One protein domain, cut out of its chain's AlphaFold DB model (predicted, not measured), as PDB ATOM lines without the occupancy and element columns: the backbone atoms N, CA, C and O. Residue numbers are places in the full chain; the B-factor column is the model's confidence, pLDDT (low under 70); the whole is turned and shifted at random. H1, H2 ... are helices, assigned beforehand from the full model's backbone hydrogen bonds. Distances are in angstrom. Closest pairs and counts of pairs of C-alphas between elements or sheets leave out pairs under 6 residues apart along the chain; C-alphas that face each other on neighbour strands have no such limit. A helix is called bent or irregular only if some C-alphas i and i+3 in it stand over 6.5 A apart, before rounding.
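AT A GLANCE: This is residues 27 to 73 of the 118 residues of an uncharacterized protein of Nitrososphaeria archaeon (UniProt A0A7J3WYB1). With little regular structure, this is mostly a loop chain folded back and forth along one long axis, with two small helices, H1 and H2, spaced along one side. Residues 27 to 36 run to one end and turn, residues 39 to 45 run back towards H1, and after H2 residues 58 to 73 run the length again to the far end. The printed part has 47 residues with two named helices, H1 then H2, and no named strand; its class is all helix, though these hold only 10 residues. It is elongated, 37 by 22 by 17 A, and only just compact, close to loose, with a radius of gyration of the C-alphas of 11.3 A.

IN THESE COORDINATES: H1, residues 46 to 51, is 10.0 A long, from C-alpha 46 at (4.111, 44.202, 171.437). It is irregular: C-alphas 47 and 50 are 7.4 A apart. H2, residues 54 to 57, ends with C-alpha 57 at (17.855, 36.522, 175.131).

HOW THE PARTS SIT: H1 and H2 are apart, with a tight link of 2 residues. Residues 33 to 34 pair antiparallel with 39 to 40. In H1, 0 of 2 O i to N i+4 pairs and 2 of 3 O i to N i+3 pairs are within hydrogen-bond range; H2 is too short for an i+4 pair.

THE WHOLE: The C-alphas farthest apart, of Ser 36 and Glu 73, are 37.6 A apart. The printed part has no cut, and no printed residue is under 70 in pLDDT.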
ATOM      1  N   PHE A  27      20.483  48.876 161.651       89.00
ATOM      2  CA  PHE A  27      19.910  48.248 162.834       89.00
ATOM      3  C   PHE A  27      20.526  46.868 163.044       89.00
ATOM      4  O   PHE A  27      20.960  46.210 162.096       89.00
ATOM      5  N   THR A  28      20.551  46.432 164.300       93.38
ATOM      6  CA  THR A  28      20.938  45.070 164.663       93.38
ATOM      7  C   THR A  28      19.989  44.086 163.990       93.38
ATOM      8  O   THR A  28      18.771  44.219 164.107       93.38
ATOM      9  N   VAL A  29      20.538  43.104 163.272       94.62
ATOM     10  CA  VAL A  29      19.709  42.121 162.571       94.62
ATOM     11  C   VAL A  29      19.002  41.213 163.591       94.62
ATOM     12  O   VAL A  29      19.640  40.793 164.567       94.62
ATOM     13  N   PRO A  30      17.709  40.894 163.395       93.75
ATOM     14  CA  PRO A  30      16.986  39.936 164.223       93.75
ATOM     15  C   PRO A  30      17.768  38.641 164.452       93.75
ATOM     16  O   PRO A  30      18.368  38.103 163.522       93.75
ATOM     17  N   LEU A  31      17.734  38.136 165.686       94.44
ATOM     18  CA  LEU A  31      18.363  36.882 166.123       94.44
ATOM     19  C   LEU A  31      19.888  36.821 165.969       94.44
ATOM     20  O   LEU A  31      20.481  35.752 166.108       94.44
ATOM     21  N   SER A  32      20.546  37.952 165.711       96.94
ATOM     22  CA  SER A  32      22.002  38.010 165.810       96.94
ATOM     23  C   SER A  32      22.476  37.915 167.253       96.94
ATOM     24  O   SER A  32      21.782  38.303 168.195       96.94
ATOM     25  N   LEU A  33      23.700  37.415 167.414       97.00
ATOM     26  CA  LEU A  33      24.395  37.386 168.690       97.00
ATOM     27  C   LEU A  33      25.114  38.719 168.929       97.00
ATOM     28  O   LEU A  33      26.035  39.094 168.200       97.00
ATOM     29  N   HIS A  34      24.746  39.404 170.004       96.44
ATOM     30  CA  HIS A  34      25.431  40.597 170.470       96.44
ATOM     31  C   HIS A  34      26.672  40.215 171.293       96.44
ATOM     32  O   HIS A  34      26.622  40.104 172.519       96.44
ATOM     33  N   ARG A  35      27.818  40.057 170.621       94.88
ATOM     34  CA  ARG A  35      29.068  39.518 171.197       94.88
ATOM     35  C   ARG A  35      29.526  40.166 172.511       94.88
ATOM     36  O   ARG A  35      30.042  39.469 173.370       94.88
ATOM     37  N   SER A  36      29.366  41.480 172.676       96.69
ATOM     38  CA  SER A  36      29.858  42.177 173.878       96.69
ATOM     39  C   SER A  36      29.013  41.929 175.130       96.69
ATOM     40  O   SER A  36      29.505  42.124 176.231       96.69
ATOM     41  N   VAL A  37      27.744  41.545 174.958       95.25
ATOM     42  CA  VAL A  37      26.793  41.303 176.063       95.25
ATOM     43  C   VAL A  37      26.430  39.813 176.151       95.25
ATOM     44  O   VAL A  37      25.817  39.390 177.120       95.25
ATOM     45  N   ASP A  38      26.846  39.020 175.157       96.75
ATOM     46  CA  ASP A  38      26.597  37.584 175.028       96.75
ATOM     47  C   ASP A  38      25.106  37.214 175.077       96.75
ATOM     48  O   ASP A  38      24.668  36.327 175.803       96.75
ATOM     49  N   ARG A  39      24.294  37.952 174.312       97.75
ATOM     50  CA  ARG A  39      22.837  37.770 174.230       97.75
ATOM     51  C   ARG A  39      22.346  37.851 172.788       97.75
ATOM     52  O   ARG A  39      22.973  38.488 171.942       97.75
ATOM     53  N   VAL A  40      21.217  37.212 172.507       97.88
ATOM     54  CA  VAL A  40      20.556  37.185 171.196       97.88
ATOM     55  C   VAL A  40      19.573  38.349 171.071       97.88
ATOM     56  O   VAL A  40      18.790  38.611 171.983       97.88
ATOM     57  N   ALA A  41      19.576  39.031 169.924       96.44
ATOM     58  CA  ALA A  41      18.630  40.098 169.600       96.44
ATOM     59  C   ALA A  41      17.235  39.528 169.267       96.44
ATOM     60  O   ALA A  41      16.900  39.304 168.102       96.44
ATOM     61  N   VAL A  42      16.433  39.249 170.294       95.69
ATOM     62  CA  VAL A  42      15.087  38.670 170.153       95.69
ATOM     63  C   VAL A  42      14.054  39.726 169.753       95.69
ATOM     64  O   VAL A  42      13.986  40.796 170.350       95.69
ATOM     65  N   CYS A  43      13.202  39.395 168.778       93.56
ATOM     66  CA  CYS A  43      12.079  40.234 168.353       93.56
ATOM     67  C   CYS A  43      10.818  39.900 169.158       93.56
ATOM     68  O   CYS A  43      10.075  38.984 168.796       93.56
ATOM     69  N   VAL A  44      10.595  40.633 170.248       94.38
ATOM     70  CA  VAL A  44       9.443  40.453 171.144       94.38
ATOM     71  C   VAL A  44       8.219  41.163 170.560       94.38
ATOM     72  O   VAL A  44       8.332  42.346 170.233       94.38
ATOM     73  N   PRO A  45       7.074  40.481 170.395       93.31
ATOM     74  CA  PRO A  45       5.874  41.125 169.884       93.31
ATOM     75  C   PRO A  45       5.277  42.082 170.936       93.31
ATOM     76  O   PRO A  45       5.475  41.855 172.134       93.31
ATOM     77  N   PRO A  46       4.573  43.154 170.521       90.81
ATOM     78  CA  PRO A  46       4.111  44.202 171.437       90.81
ATOM     79  C   PRO A  46       3.269  43.694 172.614       90.81
ATOM     80  O   PRO A  46       3.432  44.167 173.734       90.81
ATOM     81  N   ASP A  47       2.426  42.693 172.372       92.06
ATOM     82  CA  ASP A  47       1.545  42.052 173.353       92.06
ATOM     83  C   ASP A  47       2.285  41.260 174.447       92.06
ATOM     84  O   ASP A  47       1.713  40.967 175.492       92.06
ATOM     85  N   GLU A  48       3.568  40.949 174.247       94.31
ATOM     86  CA  GLU A  48       4.406  40.216 175.207       94.31
ATOM     87  C   GLU A  48       5.461  41.104 175.883       94.31
ATOM     88  O   GLU A  48       6.278  40.605 176.661       94.31
ATOM     89  N   LEU A  49       5.474  42.413 175.602       92.56
ATOM     90  CA  LEU A  49       6.480  43.332 176.146       92.56
ATOM     91  C   LEU A  49       6.447  43.395 177.677       92.56
ATOM     92  O   LEU A  49       7.506  43.419 178.300       92.56
ATOM     93  N   GLU A  50       5.261  43.362 178.286       95.31
ATOM     94  CA  GLU A  50       5.109  43.373 179.749       95.31
ATOM     95  C   GLU A  50       5.628  42.087 180.409       95.31
ATOM     96  O   GLU A  50       6.093  42.111 181.548       95.31
ATOM     97  N   ASN A  51       5.613  40.970 179.677       96.00
ATOM     98  CA  ASN A  51       6.092  39.667 180.147       96.00
ATOM     99  C   ASN A  51       7.571  39.427 179.827       96.00
ATOM    100  O   ASN A  51       8.106  38.350 180.121       96.00
ATOM    101  N   PHE A  52       8.231  40.385 179.173       95.69
ATOM    102  CA  PHE A  52       9.602  40.217 178.736       95.69
ATOM    103  C   PHE A  52      10.527  39.956 179.928       95.69
ATOM    104  O   PHE A  52      10.604  40.734 180.878       95.69
ATOM    105  N   HIS A  53      11.300  38.875 179.833       96.56
ATOM    106  CA  HIS A  53      12.364  38.568 180.776       96.56
ATOM    107  C   HIS A  53      13.696  38.473 180.038       96.56
ATOM    108  O   HIS A  53      13.784  37.846 178.982       96.56
ATOM    109  N   VAL A  54      14.759  39.036 180.618       95.38
ATOM    110  CA  VAL A  54      16.094  39.085 179.992       95.38
ATOM    111  C   VAL A  54      16.602  37.705 179.567       95.38
ATOM    112  O   VAL A  54      17.266  37.577 178.540       95.38
ATOM    113  N   GLU A  55      16.234  36.649 180.293       96.69
ATOM    114  CA  GLU A  55      16.627  35.273 179.963       96.69
ATOM    115  C   GLU A  55      16.106  34.776 178.614       96.69
ATOM    116  O   GLU A  55      16.719  33.894 178.016       96.69
ATOM    117  N   TRP A  56      15.063  35.400 178.058       97.38
ATOM    118  CA  TRP A  56      14.616  35.120 176.691       97.38
ATOM    119  C   TRP A  56      15.700  35.411 175.654       97.38
ATOM    120  O   TRP A  56      15.602  34.927 174.537       97.38
ATOM    121  N   THR A  57      16.733  36.176 176.009       97.38
ATOM    122  CA  THR A  57      17.855  36.522 175.131       97.38
ATOM    123  C   THR A  57      19.075  35.609 175.314       97.38
ATOM    124  O   THR A  57      20.111  35.847 174.698       97.38
ATOM    125  N   SER A  58      19.000  34.568 176.151       97.44
ATOM    126  CA  SER A  58      20.113  33.629 176.366       97.44
ATOM    127  C   SER A  58      20.511  32.890 175.075       97.44
ATOM    128  O   SER A  58      19.649  32.257 174.463       97.44
ATOM    129  N   PRO A  59      21.798  32.866 174.674       96.94
ATOM    130  CA  PRO A  59      22.238  32.132 173.483       96.94
ATOM    131  C   PRO A  59      21.910  30.633 173.503       96.94
ATOM    132  O   PRO A  59      21.712  30.041 172.445       96.94
ATOM    133  N   SER A  60      21.820  30.017 174.687       95.88
ATOM    134  CA  SER A  60      21.541  28.583 174.841       95.88
ATOM    135  C   SER A  60      20.066  28.203 174.680       95.88
ATOM    136  O   SER A  60      19.763  27.021 174.531       95.88
ATOM    137  N   GLY A  61      19.148  29.173 174.715       95.19
ATOM    138  CA  GLY A  61      17.711  28.897 174.764       95.19
ATOM    139  C   GLY A  61      16.850  30.136 174.558       95.19
ATOM    140  O   GLY A  61      15.906  30.359 175.313       95.19
ATOM    141  N   TYR A  62      17.202  30.971 173.583       96.75
ATOM    142  CA  TYR A  62      16.480  32.211 173.327       96.75
ATOM    143  C   TYR A  62      15.036  31.938 172.880       96.75
ATOM    144  O   TYR A  62      14.747  30.952 172.198       96.75
ATOM    145  N   LYS A  63      14.118  32.839 173.237       95.75
ATOM    146  CA  LYS A  63      12.721  32.776 172.787       95.75
ATOM    147  C   LYS A  63      12.618  33.370 171.382       95.75
ATOM    148  O   LYS A  63      13.214  34.403 171.095       95.75
ATOM    149  N   HIS A  64      11.853  32.730 170.504       93.94
ATOM    150  CA  HIS A  64      11.614  33.191 169.137       93.94
ATOM    151  C   HIS A  64      10.109  33.185 168.842       93.94
ATOM    152  O   HIS A  64       9.404  32.267 169.255       93.94
ATOM    153  N   PHE A  65       9.630  34.196 168.112       93.94
ATOM    154  CA  PHE A  65       8.214  34.402 167.790       93.94
ATOM    155  C   PHE A  65       8.026  34.462 166.263       93.94
ATOM    156  O   PHE A  65       7.960  35.555 165.699       93.94
ATOM    157  N   PRO A  66       7.978  33.315 165.563       89.88
ATOM    158  CA  PRO A  66       8.023  33.292 164.100       89.88
ATOM    159  C   PRO A  66       6.717  33.778 163.472       89.88
ATOM    160  O   PRO A  66       6.737  34.414 162.418       89.88
ATOM    161  N   ASP A  67       5.594  33.478 164.120       89.88
ATOM    162  CA  ASP A  67       4.259  33.735 163.584       89.88
ATOM    163  C   ASP A  67       3.755  35.132 163.942       89.88
ATOM    164  O   ASP A  67       3.014  35.732 163.169       89.88
ATOM    165  N   ALA A  68       4.205  35.691 165.070       88.06
ATOM    166  CA  ALA A  68       3.712  36.968 165.581       88.06
ATOM    167  C   ALA A  68       3.894  38.118 164.577       88.06
ATOM    168  O   ALA A  68       2.988  38.937 164.439       88.06
ATOM    169  N   TRP A  69       5.014  38.118 163.846       86.56
ATOM    170  CA  TRP A  69       5.384  39.120 162.837       86.56
ATOM    171  C   TRP A  69       4.910  38.784 161.413       86.56
ATOM    172  O   TRP A  69       5.159  39.549 160.487       86.56
ATOM    173  N   ARG A  70       4.271  37.622 161.216       89.19
ATOM    174  CA  ARG A  70       3.644  37.228 159.939       89.19
ATOM    175  C   ARG A  70       2.157  37.562 159.895       89.19
ATOM    176  O   ARG A  70       1.551  37.458 158.831       89.19
ATOM    177  N   ARG A  71       1.575  37.918 161.042       88.75
ATOM    178  CA  ARG A  71       0.200  38.403 161.140       88.75
ATOM    179  C   ARG A  71       0.096  39.748 160.423       88.75
ATOM    180  O   ARG A  71       0.990  40.578 160.552       88.75
ATOM    181  N   TYR A  72      -0.980  39.929 159.672       89.50
ATOM    182  CA  TYR A  72      -1.356  41.212 159.096       89.50
ATOM    183  C   TYR A  72      -2.873  41.344 159.169       89.50
ATOM    184  O   TYR A  72      -3.589  40.351 159.011       89.50
ATOM    185  N   GLU A  73      -3.343  42.564 159.386       91.00
ATOM    186  CA  GLU A  73      -4.750  42.925 159.291       91.00
ATOM    187  C   GLU A  73      -4.888  44.092 158.312       91.00
ATOM    188  O   GLU A  73      -4.119  45.056 158.343       91.00
TER     189      GLU A  73